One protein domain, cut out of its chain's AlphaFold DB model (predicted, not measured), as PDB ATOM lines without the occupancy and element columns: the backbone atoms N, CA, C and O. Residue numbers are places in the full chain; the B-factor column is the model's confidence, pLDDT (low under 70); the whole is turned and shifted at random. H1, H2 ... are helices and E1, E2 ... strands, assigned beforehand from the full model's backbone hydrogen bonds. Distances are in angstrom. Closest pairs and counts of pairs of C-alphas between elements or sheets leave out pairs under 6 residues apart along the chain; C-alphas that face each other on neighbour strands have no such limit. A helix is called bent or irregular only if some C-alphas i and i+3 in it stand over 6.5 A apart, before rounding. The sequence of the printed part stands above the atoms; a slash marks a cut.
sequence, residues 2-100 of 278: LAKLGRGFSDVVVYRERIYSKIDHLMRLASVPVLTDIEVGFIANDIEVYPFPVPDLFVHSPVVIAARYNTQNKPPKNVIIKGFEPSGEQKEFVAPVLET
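Overview. This is residues 2 to 100 of the 278 residues of an uncharacterized protein of Reticulomyxa filosa (UniProt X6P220). A small, strongly twisted sheet of three strands, E1, E4 and E5, has a separate two-stranded hairpin, E2 and E3, near one end, and helix H2 forms an arm at the other end, where residues 14 to 20 stick out. The long loop between E2 and E3 folds back to pair with the start of E1, and the short helix H1 stands away from both sheets. The 99 printed residues run H1, H2, E1, E2, E3, E4, E5, of mixed class; both sheets are antiparallel, in the orders E1 - E4 - E5 and E2 - E3. The whole is loose, with a radius of gyration of the C-alphas of 16.6 A, and elongated, spanning 54 by 31 by 24 A.

Arrangement. Inner strand E4, residues 78 to 84, is antiparallel to edge strand E1, residues 33 to 41, at 137 degrees, with N 39 and O 82 within hydrogen-bond range at 2.8 A. E4 and edge strand E5, residues 90 to 99, form a hairpin at 151 degrees, with N 81 and O 93 2.8 A apart. E1 bends by 64 degrees at residue 37, and its residues 33 to 35 pair antiparallel with residues 57 to 58. E2, residues 47 to 50, and E3, residues 66 to 69, form a hairpin at 167 degrees, with N 50 and O 66 2.8 A apart; E3 is apart from E1, E4 and E5. H1, residues 2 to 6, and H2, residues 16 to 29, are apart and not on the three-stranded sheet. H2 has 8 of 10 O i to N i+4 pairs within range, H1 0 of 1 but 2 of 2 O i to N i+3 pairs.

Along the chain. H1 begins at C-alpha 2 (608.146, 686.353, 734.936). H2 is 20.8 A long and irregular, with C-alphas 17 and 20 7.3 A apart. E1 measures 20.6 A, E4 20.0 A and E5 28.5 A, the last ending at C-alpha 99 (611.917, 688.256, 703.280).

Size, cuts and confidence. The C-alphas farthest apart, of Glu 17 and Gln 72, are 54.3 A apart. The printed part has no cut; the link from E2 to E3 is long, with 15 residues. Residues 42 to 46 and 71 to 75 have pLDDT under 70.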
ATOM      1  N   LEU A   2     609.500 686.438 734.337       89.06
ATOM      2  CA  LEU A   2     608.146 686.353 734.936       89.06
ATOM      3  C   LEU A   2     607.168 687.462 734.518       89.06
ATOM      4  O   LEU A   2     606.005 687.172 734.263       89.06
ATOM      5  N   ALA A   3     607.632 688.709 734.393       89.62
ATOM      6  CA  ALA A   3     606.777 689.825 733.983       89.62
ATOM      7  C   ALA A   3     606.114 689.614 732.605       89.62
ATOM      8  O   ALA A   3     604.988 690.069 732.406       89.62
ATOM      9  N   LYS A   4     606.743 688.841 731.701       86.12
ATOM     10  CA  LYS A   4     606.186 688.513 730.378       86.12
ATOM     11  C   LYS A   4     604.858 687.746 730.477       86.12
ATOM     12  O   LYS A   4     603.994 687.945 729.632       86.12
ATOM     13  N   LEU A   5     604.647 686.937 731.526       89.81
ATOM     14  CA  LEU A   5     603.375 686.223 731.735       89.81
ATOM     15  C   LEU A   5     602.197 687.178 731.967       89.81
ATOM     16  O   LEU A   5     601.073 686.876 731.579       89.81
ATOM     17  N   GLY A   6     602.462 688.328 732.591       89.00
ATOM     18  CA  GLY A   6     601.468 689.358 732.887       89.00
ATOM     19  C   GLY A   6     601.461 690.528 731.903       89.00
ATOM     20  O   GLY A   6     600.894 691.559 732.244       89.00
ATOM     21  N   ARG A   7     602.123 690.413 730.738       88.19
ATOM     22  CA  ARG A   7     602.338 691.522 729.778       88.19
ATOM     23  C   ARG A   7     603.045 692.749 730.383       88.19
ATOM     24  O   ARG A   7     602.893 693.864 729.896       88.19
ATOM     25  N   GLY A   8     603.795 692.553 731.466       87.75
ATOM     26  CA  GLY A   8     604.452 693.621 732.211       87.75
ATOM     27  C   GLY A   8     605.931 693.781 731.871       87.75
ATOM     28  O   GLY A   8     606.564 692.901 731.285       87.75
ATOM     29  N   PHE A   9     606.501 694.891 732.332       88.06
ATOM     30  CA  PHE A   9     607.928 695.182 732.232       88.06
ATOM     31  C   PHE A   9     608.664 694.809 733.522       88.06
ATOM     32  O   PHE A   9     608.108 694.858 734.620       88.06
ATOM     33  N   SER A  10     609.943 694.462 733.401       89.19
ATOM     34  CA  SER A  10     610.824 694.236 734.548       89.19
ATOM     35  C   SER A  10     612.210 694.787 734.263       89.19
ATOM     36  O   SER A  10     612.731 694.574 733.174       89.19
ATOM     37  N   ASP A  11     612.824 695.412 735.261       89.00
ATOM     38  CA  ASP A  11     614.210 695.877 735.206       89.00
ATOM     39  C   ASP A  11     614.928 695.479 736.507       89.00
ATOM     40  O   ASP A  11     614.287 695.198 737.523       89.00
ATOM     41  N   VAL A  12     616.257 695.422 736.475       87.94
ATOM     42  CA  VAL A  12     617.086 695.001 737.614       87.94
ATOM     43  C   VAL A  12     617.988 696.151 738.038       87.94
ATOM     44  O   VAL A  12     618.664 696.777 737.221       87.94
ATOM     45  N   VAL A  13     618.037 696.406 739.347       91.62
ATOM     46  CA  VAL A  13     618.887 697.444 739.934       91.62
ATOM     47  C   VAL A  13     619.871 696.810 740.909       91.62
ATOM     48  O   VAL A  13     619.477 696.304 741.953       91.62
ATOM     49  N   VAL A  14     621.159 696.851 740.561       92.00
ATOM     50  CA  VAL A  14     622.247 696.339 741.416       92.00
ATOM     51  C   VAL A  14     622.794 697.429 742.343       92.00
ATOM     52  O   VAL A  14     623.130 697.159 743.491       92.00
ATOM     53  N   TYR A  15     622.859 698.673 741.858       93.75
ATOM     54  CA  TYR A  15     623.447 699.810 742.572       93.75
ATOM     55  C   TYR A  15     622.376 700.793 743.032       93.75
ATOM     56  O   TYR A  15     621.493 701.166 742.254       93.75
ATOM     57  N   ARG A  16     622.485 701.262 744.278       93.19
ATOM     58  CA  ARG A  16     621.492 702.147 744.905       93.19
ATOM     59  C   ARG A  16     621.324 703.463 744.143       93.19
ATOM     60  O   ARG A  16     620.217 703.982 744.040       93.19
ATOM     61  N   GLU A  17     622.403 703.976 743.569       94.75
ATOM     62  CA  GLU A  17     622.443 705.252 742.854       94.75
ATOM     63  C   GLU A  17     621.598 705.220 741.570       94.75
ATOM     64  O   GLU A  17     621.139 706.261 741.107       94.75
ATOM     65  N   ARG A  18     621.345 704.028 741.008       92.38
ATOM     66  CA  ARG A  18     620.580 703.845 739.762       92.38
ATOM     67  C   ARG A  18     619.089 703.585 739.975       92.38
ATOM     68  O   ARG A  18     618.362 703.467 738.988       92.38
ATOM     69  N   ILE A  19     618.619 703.513 741.225       94.12
ATOM     70  CA  ILE A  19     617.210 703.218 741.538       94.12
ATOM     71  C   ILE A  19     616.284 704.233 740.861       94.12
ATOM     72  O   ILE A  19     615.397 703.838 740.109       94.12
ATOM     73  N   TYR A  20     616.522 705.532 741.053       94.25
ATOM     74  CA  TYR A  20     615.649 706.576 740.504       94.25
ATOM     75  C   TYR A  20     615.619 706.584 738.976       94.25
ATOM     76  O   TYR A  20     614.539 706.634 738.397       94.25
ATOM     77  N   SER A  21     616.777 706.459 738.319       92.38
ATOM     78  CA  SER A  21     616.838 706.394 736.852       92.38
ATOM     79  C   SER A  21     616.091 705.187 736.291       92.38
ATOM     80  O   SER A  21     615.466 705.272 735.240       92.38
ATOM     81  N   LYS A  22     616.143 704.054 736.999       92.69
ATOM     82  CA  LYS A  22     615.513 702.807 736.563       92.69
ATOM     83  C   LYS A  22     614.005 702.817 736.785       92.69
ATOM     84  O   LYS A  22     613.270 702.328 735.935       92.69
ATOM     85  N   ILE A  23     613.546 703.440 737.870       93.06
ATOM     86  CA  ILE A  23     612.123 703.706 738.090       93.06
ATOM     87  C   ILE A  23     611.593 704.655 737.013       93.06
ATOM     88  O   ILE A  23     610.593 704.331 736.385       93.06
ATOM     89  N   ASP A  24     612.268 705.781 736.752       93.31
ATOM     90  CA  ASP A  24     611.846 706.729 735.710       93.31
ATOM     91  C   ASP A  24     611.746 706.048 734.336       93.31
ATOM     92  O   ASP A  24     610.734 706.169 733.652       93.31
ATOM     93  N   HIS A  25     612.750 705.240 733.979       90.50
ATOM     94  CA  HIS A  25     612.735 704.437 732.757       90.50
ATOM     95  C   HIS A  25     611.513 703.509 732.682       90.50
ATOM     96  O   HIS A  25     610.763 703.559 731.709       90.50
ATOM     97  N   LEU A  26     611.260 702.713 733.726       90.69
ATOM     98  CA  LEU A  26     610.127 701.786 733.764       90.69
ATOM     99  C   LEU A  26     608.775 702.514 733.657       90.69
ATOM    100  O   LEU A  26     607.871 702.045 732.967       90.69
ATOM    101  N   MET A  27     608.652 703.685 734.291       91.19
ATOM    102  CA  MET A  27     607.447 704.515 734.211       91.19
ATOM    103  C   MET A  27     607.225 705.067 732.800       91.19
ATOM    104  O   MET A  27     606.087 705.103 732.341       91.19
ATOM    105  N   ARG A  28     608.291 705.452 732.083       90.56
ATOM    106  CA  ARG A  28     608.200 705.899 730.680       90.56
ATOM    107  C   ARG A  28     607.817 704.770 729.727       90.56
ATOM    108  O   ARG A  28     607.057 705.011 728.790       90.56
ATOM    109  N   LEU A  29     608.302 703.550 729.967       88.69
ATOM    110  CA  LEU A  29     607.900 702.382 729.176       88.69
ATOM    111  C   LEU A  29     606.390 702.133 729.278       88.69
ATOM    112  O   LEU A  29     605.742 701.892 728.265       88.69
ATOM    113  N   ALA A  30     605.818 702.272 730.476       88.25
ATOM    114  CA  ALA A  30     604.402 702.010 730.740       88.25
ATOM    115  C   ALA A  30     603.472 703.235 730.583       88.25
ATOM    116  O   ALA A  30     602.275 703.126 730.844       88.25
ATOM    117  N   SER A  31     603.981 704.415 730.201       89.12
ATOM    118  CA  SER A  31     603.217 705.667 730.338       89.12
ATOM    119  C   SER A  31     602.124 705.874 729.292       89.12
ATOM    120  O   SER A  31     601.085 706.451 729.602       89.12
ATOM    121  N   VAL A  32     602.379 705.496 728.036       89.81
ATOM    122  CA  VAL A  32     601.489 705.826 726.909       89.81
ATOM    123  C   VAL A  32     601.234 704.572 726.072       89.81
ATOM    124  O   VAL A  32     602.068 704.249 725.216       89.81
ATOM    125  N   PRO A  33     600.118 703.855 726.315       90.31
ATOM    126  CA  PRO A  33     599.698 702.765 725.448       90.31
ATOM    127  C   PRO A  33     599.217 703.333 724.109       90.31
ATOM    128  O   PRO A  33     598.541 704.360 724.055       90.31
ATOM    129  N   VAL A  34     599.589 702.665 723.023       91.06
ATOM    130  CA  VAL A  34     599.191 702.991 721.647       91.06
ATOM    131  C   VAL A  34     598.170 701.978 721.141       91.06
ATOM    132  O   VAL A  34     597.194 702.367 720.508       91.06
ATOM    133  N   LEU A  35     598.389 700.692 721.425       91.44
ATOM    134  CA  LEU A  35     597.502 699.608 721.017       91.44
ATOM    135  C   LEU A  35     597.506 698.513 722.088       91.44
ATOM    136  O   LEU A  35     598.577 698.035 722.461       91.44
ATOM    137  N   THR A  36     596.331 698.116 722.565       91.62
ATOM    138  CA  THR A  36     596.148 697.068 723.580       91.62
ATOM    139  C   THR A  36     595.457 695.841 722.998       91.62
ATOM    140  O   THR A  36     594.782 695.940 721.968       91.62
ATOM    141  N   ASP A  37     595.613 694.690 723.657       89.69
ATOM    142  CA  ASP A  37     595.017 693.405 723.250       89.69
ATOM    143  C   ASP A  37     595.325 693.068 721.786       89.69
ATOM    144  O   ASP A  37     594.448 692.876 720.944       89.69
ATOM    145  N   ILE A  38     596.623 693.053 721.482       89.56
ATOM    146  CA  ILE A  38     597.111 692.842 720.126       89.56
ATOM    147  C   ILE A  38     596.893 691.386 719.716       89.56
ATOM    148  O   ILE A  38     597.435 690.457 720.316       89.56
ATOM    149  N   GLU A  39     596.160 691.197 718.627       87.81
ATOM    150  CA  GLU A  39     595.957 689.913 717.974       87.81
ATOM    151  C   GLU A  39     596.628 689.918 716.602       87.81
ATOM    152  O   GLU A  39     596.421 690.814 715.778       87.81
ATOM    153  N   VAL A  40     597.419 688.883 716.331       84.06
ATOM    154  CA  VAL A  40     598.046 688.695 715.022       84.06
ATOM    155  C   VAL A  40     597.253 687.655 714.246       84.06
ATOM    156  O   VAL A  40     597.342 686.454 714.495       84.06
ATOM    157  N   GLY A  41     596.458 688.140 713.299       73.06
ATOM    158  CA  GLY A  41     595.697 687.334 712.364       73.06
ATOM    159  C   GLY A  41     596.556 686.915 711.176       73.06
ATOM    160  O   GLY A  41     597.028 687.738 710.387       73.06
ATOM    161  N   PHE A  42     596.697 685.608 711.001       66.38
ATOM    162  CA  PHE A  42     597.228 685.018 709.781       66.38
ATOM    163  C   PHE A  42     596.122 684.233 709.076       66.38
ATOM    164  O   PHE A  42     595.230 683.678 709.706       66.38
ATOM    165  N   ILE A  43     596.211 684.123 707.753       54.75
ATOM    166  CA  ILE A  43     595.228 683.391 706.933       54.75
ATOM    167  C   ILE A  43     595.362 681.853 707.107       54.75
ATOM    168  O   ILE A  43     594.575 681.094 706.551       54.75
ATOM    169  N   ALA A  44     596.350 681.366 707.871       59.03
ATOM    170  CA  ALA A  44     596.613 679.939 708.067       59.03
ATOM    171  C   ALA A  44     596.262 679.470 709.490       59.03
ATOM    172  O   ALA A  44     596.574 680.153 710.460       59.03
ATOM    173  N   ASN A  45     595.661 678.278 709.591       58.94
ATOM    174  CA  ASN A  45     595.054 677.753 710.823       58.94
ATOM    175  C   ASN A  45     596.048 677.174 711.852       58.94
ATOM    176  O   ASN A  45     595.696 677.079 713.022       58.94
ATOM    177  N   ASP A  46     597.276 676.823 711.450       68.00
ATOM    178  CA  ASP A  46     598.264 676.158 712.318       68.00
ATOM    179  C   ASP A  46     599.506 677.039 712.511       68.00
ATOM    180  O   ASP A  46     600.485 676.933 711.757       68.00
ATOM    181  N   ILE A  47     599.450 677.949 713.489       79.00
ATOM    182  CA  ILE A  47     600.543 678.882 713.778       79.00
ATOM    183  C   ILE A  47     600.834 678.912 715.269       79.00
ATOM    184  O   ILE A  47     599.957 679.152 716.093       79.00
ATOM    185  N   GLU A  48     602.104 678.710 715.597       86.38
ATOM    186  CA  GLU A  48     602.628 678.941 716.937       86.38
ATOM    187  C   GLU A  48     603.146 680.373 717.019       86.38
ATOM    188  O   GLU A  48     603.957 680.778 716.187       86.38
ATOM    189  N   VAL A  49     602.697 681.133 718.014       87.19
ATOM    190  CA  VAL A  49     603.062 682.542 718.205       87.19
ATOM    191  C   VAL A  49     603.672 682.724 719.588       87.19
ATOM    192  O   VAL A  49     603.124 682.236 720.574       87.19
ATOM    193  N   TYR A  50     604.790 683.444 719.654       88.69
ATOM    194  CA  TYR A  50     605.449 683.844 720.892       88.69
ATOM    195  C   TYR A  50     605.840 685.331 720.839       88.69
ATOM    196  O   TYR A  50     606.244 685.811 719.777       88.69
ATOM    197  N   PRO A  51     605.769 686.057 721.966       88.38
ATOM    198  CA  PRO A  51     605.239 685.623 723.264       88.38
ATOM    199  C   PRO A  51     603.702 685.470 723.269       88.38
ATOM    200  O   PRO A  51     603.000 686.119 722.497       88.38
ATOM    201  N   PHE A  52     603.184 684.606 724.152       85.12
ATOM    202  CA  PHE A  52     601.748 684.428 724.398       85.12
ATOM    203  C   PHE A  52     601.449 684.454 725.912       85.12
ATOM    204  O   PHE A  52     601.864 683.540 726.628       85.12
ATOM    205  N   PRO A  53     600.729 685.459 726.433       86.56
ATOM    206  CA  PRO A  53     599.981 686.479 725.698       86.56
ATOM    207  C   PRO A  53     600.880 687.533 725.026       86.56
ATOM    208  O   PRO A  53     601.976 687.820 725.504       86.56
ATOM    209  N   VAL A  54     600.400 688.110 723.921       89.38
ATOM    210  CA  VAL A  54     601.096 689.194 723.209       89.38
ATOM    211  C   VAL A  54     601.074 690.464 724.078       89.38
ATOM    212  O   VAL A  54     600.017 690.786 724.628       89.38
ATOM    213  N   PRO A  55     602.209 691.170 724.256       89.94
ATOM    214  CA  PRO A  55     602.260 692.405 725.030       89.94
ATOM    215  C   PRO A  55     601.612 693.574 724.283       89.94
ATOM    216  O   PRO A  55     601.567 693.595 723.052       89.94
ATOM    217  N   ASP A  56     601.154 694.566 725.041       90.62
ATOM    218  CA  ASP A  56     600.587 695.792 724.483       90.62
ATOM    219  C   ASP A  56     601.691 696.697 723.911       90.62
ATOM    220  O   ASP A  56     602.839 696.693 724.363       90.62
ATOM    221  N   LEU A  57     601.340 697.492 722.901       90.88
ATOM    222  CA  LEU A  57     602.252 698.425 722.250       90.88
ATOM    223  C   LEU A  57     602.245 699.756 722.992       90.88
ATOM    224  O   LEU A  57     601.214 700.428 723.057       90.88
ATOM    225  N   PHE A  58     603.411 700.177 723.473       90.00
ATOM    226  CA  PHE A  58     603.623 701.489 724.085       90.00
ATOM    227  C   PHE A  58     604.539 702.346 723.209       90.00
ATOM    228  O   PHE A  58     605.351 701.828 722.446       90.00
ATOM    229  N   VAL A  59     604.459 703.672 723.349       87.56
ATOM    230  CA  VAL A  59     605.285 704.616 722.561       87.56
ATOM    231  C   VAL A  59     606.787 704.348 722.708       87.56
ATOM    232  O   VAL A  59     607.532 704.488 721.743       87.56
ATOM    233  N   HIS A  60     607.225 703.956 723.905       83.88
ATOM    234  CA  HIS A  60     608.636 703.736 724.229       83.88
ATOM    235  C   HIS A  60     609.028 702.252 724.267       83.88
ATOM    236  O   HIS A  60     610.138 701.947 724.683       83.88
ATOM    237  N   SER A  61     608.135 701.337 723.874       82.75
ATOM    238  CA  SER A  61     608.401 699.896 723.881       82.75
ATOM    239  C   SER A  61     607.835 699.244 722.617       82.75
ATOM    240  O   SER A  61     606.622 699.001 722.552       82.75
ATOM    241  N   PRO A  62     608.676 698.915 721.622       85.44
ATOM    242  CA  PRO A  62     608.247 698.147 720.464       85.44
ATOM    243  C   PRO A  62     607.843 696.724 720.870       85.44
ATOM    244  O   PRO A  62     608.409 696.128 721.785       85.44
ATOM    245  N   VAL A  63     606.868 696.164 720.154       86.69
ATOM    246  CA  VAL A  63     606.408 694.785 720.348       86.69
ATOM    247  C   VAL A  63     607.009 693.900 719.262       86.69
ATOM    248  O   VAL A  63     606.818 694.148 718.070       86.69
ATOM    249  N   VAL A  64     607.731 692.858 719.677       86.44
ATOM    250  CA  VAL A  64     608.317 691.855 718.781       86.44
ATOM    251  C   VAL A  64     607.546 690.551 718.936       86.44
ATOM    252  O   VAL A  64     607.434 690.015 720.035       86.44
ATOM    253  N   ILE A  65     607.016 690.044 717.824       87.75
ATOM    254  CA  ILE A  65     606.236 688.807 717.784       87.75
ATOM    255  C   ILE A  65     606.914 687.856 716.809       87.75
ATOM    256  O   ILE A  65     607.128 688.189 715.642       87.75
ATOM    257  N   ALA A  66     607.240 686.664 717.289       87.38
ATOM    258  CA  ALA A  66     607.794 685.587 716.495       87.38
ATOM    259  C   ALA A  66     606.716 684.526 716.267       87.38
ATOM    260  O   ALA A  66     606.130 684.001 717.211       87.38
ATOM    261  N   ALA A  67     606.466 684.189 715.004       86.00
ATOM    262  CA  ALA A  67     605.462 683.204 714.633       86.00
ATOM    263  C   ALA A  67     606.055 682.120 713.728       86.00
ATOM    264  O   ALA A  67     606.801 682.412 712.790       86.00
ATOM    265  N   ARG A  68     605.687 680.865 713.989       84.62
ATOM    266  CA  ARG A  68     606.040 679.700 713.178       84.62
ATOM    267  C   ARG A  68     604.784 679.138 712.531       84.62
ATOM    268  O   ARG A  68     603.854 678.740 713.220       84.62
ATOM    269  N   TYR A  69     604.790 679.068 711.205       81.56
ATOM    270  CA  TYR A  69     603.720 678.483 710.400       81.56
ATOM    271  C   TYR A  69     604.171 677.153 709.780       81.56
ATOM    272  O   TYR A  69     605.355 676.949 709.495       81.56
ATOM    273  N   ASN A  70     603.234 676.232 709.546       73.25
ATOM    274  CA  ASN A  70     603.547 674.943 708.926       73.25
ATOM    275  C   ASN A  70     603.985 675.111 707.453       73.25
ATOM    276  O   ASN A  70     603.325 675.783 706.658       73.25
ATOM    277  N   THR A  71     605.088 674.454 707.073       58.59
ATOM    278  CA  THR A  71     605.761 674.559 705.760       58.59
ATOM    279  C   THR A  71     604.901 674.109 704.571       58.59
ATOM    280  O   THR A  71     605.238 674.398 703.424       58.59
ATOM    281  N   GLN A  72     603.793 673.401 704.809       60.12
ATOM    282  CA  GLN A  72     602.855 673.037 703.741       60.12
ATOM    283  C   GLN A  72     602.138 674.266 703.152       60.12
ATOM    284  O   GLN A  72     601.765 674.257 701.977       60.12
ATOM    285  N   ASN A  73     602.022 675.346 703.929       60.34
ATOM    286  CA  ASN A  73     601.443 676.605 703.484       60.34
ATOM    287  C   ASN A  73     602.526 677.534 702.916       60.34
ATOM    288  O   ASN A  73     603.628 677.654 703.453       60.34
ATOM    289  N   LYS A  74     602.213 678.209 701.800       66.19
ATOM    290  CA  LYS A  74     603.061 679.286 701.260       66.19
ATOM    291  C   LYS A  74     603.229 680.378 702.329       66.19
ATOM    292  O   LYS A  74     602.267 680.617 703.061       66.19
ATOM    293  N   PRO A  75     604.393 681.056 702.400       67.62
ATOM    294  CA  PRO A  75     604.562 682.178 703.317       67.62
ATOM    295  C   PRO A  75     603.430 683.195 703.095       67.62
ATOM    296  O   PRO A  75     603.121 683.506 701.934       67.62
ATOM    297  N   PRO A  76     602.779 683.682 704.166       73.88
ATOM    298  CA  PRO A  76     601.758 684.705 704.029       73.88
ATOM    299  C   PRO A  76     602.393 685.955 703.418       73.88
ATOM    300  O   PRO A  76     603.499 686.341 703.785       73.88
ATOM    301  N   LYS A  77     601.709 686.579 702.455       76.81
ATOM    302  CA  LYS A  77     602.183 687.834 701.847       76.81
ATOM    303  C   LYS A  77     601.911 689.039 702.740       76.81
ATOM    304  O   LYS A  77     602.692 689.983 702.744       76.81
ATOM    305  N   ASN A  78     600.807 688.977 703.480       81.50
ATOM    306  CA  ASN A  78     600.335 690.029 704.362       81.50
ATOM    307  C   ASN A  78     600.000 689.420 705.723       81.50
ATOM    308  O   ASN A  78     599.511 688.288 705.791       81.50
ATOM    309  N   VAL A  79     600.220 690.197 706.776       84.94
ATOM    310  CA  VAL A  79     599.807 689.891 708.145       84.94
ATOM    311  C   VAL A  79     598.800 690.939 708.580       84.94
ATOM    312  O   VAL A  79     598.983 692.127 708.311       84.94
ATOM    313  N   ILE A  80     597.729 690.484 709.219       87.62
ATOM    314  CA  ILE A  80     596.693 691.350 709.765       87.62
ATOM    315  C   ILE A  80     596.966 691.488 711.258       87.62
ATOM    316  O   ILE A  80     597.033 690.490 711.969       87.62
ATOM    317  N   ILE A  81     597.130 692.711 711.732       89.19
ATOM    318  CA  ILE A  81     597.313 693.020 713.147       89.19
ATOM    319  C   ILE A  81     596.064 693.747 713.618       89.19
ATOM    320  O   ILE A  81     595.679 694.755 713.028       89.19
ATOM    321  N   LYS A  82     595.432 693.235 714.667       91.12
ATOM    322  CA  LYS A  82     594.257 693.831 715.303       91.12
ATOM    323  C   LYS A  82     594.597 694.238 716.725       91.12
ATOM    324  O   LYS A  82     595.444 693.618 717.355       91.12
ATOM    325  N   GLY A  83     593.928 695.263 717.223       92.56
ATOM    326  CA  GLY A  83     593.995 695.660 718.624       92.56
ATOM    327  C   GLY A  83     593.075 696.840 718.896       92.56
ATOM    328  O   GLY A  83     592.378 697.312 717.992       92.56
ATOM    329  N   PHE A  84     593.087 697.324 720.128       93.44
ATOM    330  CA  PHE A  84     592.258 698.436 720.578       93.44
ATOM    331  C   PHE A  84     593.108 699.671 720.840       93.44
ATOM    332  O   PHE A  84     594.157 699.598 721.478       93.44
ATOM    333  N   GLU A  85     592.667 700.820 720.340       92.19
ATOM    334  CA  GLU A  85     593.262 702.093 720.734       92.19
ATOM    335  C   GLU A  85     592.839 702.485 722.155       92.19
ATOM    336  O   GLU A  85     591.809 702.019 722.646       92.19
ATOM    337  N   PRO A  86     593.552 703.422 722.807       87.81
ATOM    338  CA  PRO A  86     593.143 703.967 724.102       87.81
ATOM    339  C   PRO A  86     591.738 704.597 724.110       87.81
ATOM    340  O   PRO A  86     591.150 704.766 725.174       87.81
ATOM    341  N   SER A  87     591.197 704.957 722.939       88.75
ATOM    342  CA  SER A  87     589.816 705.426 722.759       88.75
ATOM    343  C   SER A  87     588.766 704.307 722.851       88.75
ATOM    344  O   SER A  87     587.578 704.606 722.956       88.75
ATOM    345  N   GLY A  88     589.185 703.037 722.808       87.88
ATOM    346  CA  GLY A  88     588.321 701.855 722.776       87.88
ATOM    347  C   GLY A  88     587.900 701.411 721.371       87.88
ATOM    348  O   GLY A  88     587.191 700.415 721.236       87.88
ATOM    349  N   GLU A  89     588.326 702.113 720.317       92.81
ATOM    350  CA  GLU A  89     588.061 701.705 718.935       92.81
ATOM    351  C   GLU A  89     589.012 700.584 718.500       92.81
ATOM    352  O   GLU A  89     590.223 700.649 718.726       92.81
ATOM    353  N   GLN A  90     588.470 699.557 717.840       92.06
ATOM    354  CA  GLN A  90     589.280 698.489 717.264       92.06
ATOM    355  C   GLN A  90     589.918 698.967 715.957       92.06
ATOM    356  O   GLN A  90     589.219 699.402 715.038       92.06
ATOM    357  N   LYS A  91     591.241 698.835 715.846       90.00
ATOM    358  CA  LYS A  91     591.981 699.094 714.609       90.00
ATOM    359  C   LYS A  91     592.580 697.826 714.035       90.00
ATOM    360  O   LYS A  91     593.018 696.932 714.755       90.00
ATOM    361  N   GLU A  92     592.602 697.788 712.711       90.31
ATOM    362  CA  GLU A  92     593.190 696.719 711.921       90.31
ATOM    363  C   GLU A  92     594.264 697.302 710.999       90.31
ATOM    364  O   GLU A  92     594.019 698.253 710.253       90.31
ATOM    365  N   PHE A  93     595.460 696.724 711.051       87.44
ATOM    366  CA  PHE A  93     596.601 697.092 710.228       87.44
ATOM    367  C   PHE A  93     596.998 695.907 709.357       87.44
ATOM    368  O   PHE A  93     597.143 694.786 709.840       87.44
ATOM    369  N   VAL A  94     597.216 696.158 708.068       87.44
ATOM    370  CA  VAL A  94     597.722 695.145 707.138       87.44
ATOM    371  C   VAL A  94     599.187 695.449 706.855       87.44
ATOM    372  O   VAL A  94     599.502 696.444 706.203       87.44
ATOM    373  N   ALA A  95     600.080 694.596 707.353       84.94
ATOM    374  CA  ALA A  95     601.520 694.730 707.169       84.94
ATOM    375  C   ALA A  95     602.021 693.762 706.080       84.94
ATOM    376  O   ALA A  95     601.692 692.570 706.127       84.94
ATOM    377  N   PRO A  96     602.817 694.228 705.098       84.25
ATOM    378  CA  PRO A  96     603.450 693.345 704.127       84.25
ATOM    379  C   PRO A  96     604.577 692.537 704.784       84.25
ATOM    380  O   PRO A  96     605.313 693.042 705.635       84.25
ATOM    381  N   VAL A  97     604.734 691.282 704.365       82.38
ATOM    382  CA  VAL A  97     605.825 690.417 704.827       82.38
ATOM    383  C   VAL A  97     607.069 690.651 703.981       82.38
ATOM    384  O   VAL A  97     607.029 690.554 702.752       82.38
ATOM    385  N   LEU A  98     608.185 690.932 704.649       82.94
ATOM    386  CA  LEU A  98     609.495 691.111 704.034       82.94
ATOM    387  C   LEU A  98     610.362 689.871 704.268       82.94
ATOM    388  O   LEU A  98     610.529 689.404 705.397       82.94
ATOM    389  N   GLU A  99     610.945 689.345 703.194       78.31
ATOM    390  CA  GLU A  99     611.917 688.256 703.280       78.31
ATOM    391  C   GLU A  99     613.307 688.831 703.568       78.31
ATOM    392  O   GLU A  99     613.830 689.636 702.795       78.31
ATOM    393  N   THR A 100     613.921 688.409 704.675       77.12
ATOM    394  CA  THR A 100     615.285 688.822 705.034       77.12
ATOM    395  C   THR A 100     616.171 687.592 705.249       77.12
ATOM    396  O   THR A 100     616.073 686.921 706.275       77.12
TER     397      THR A 100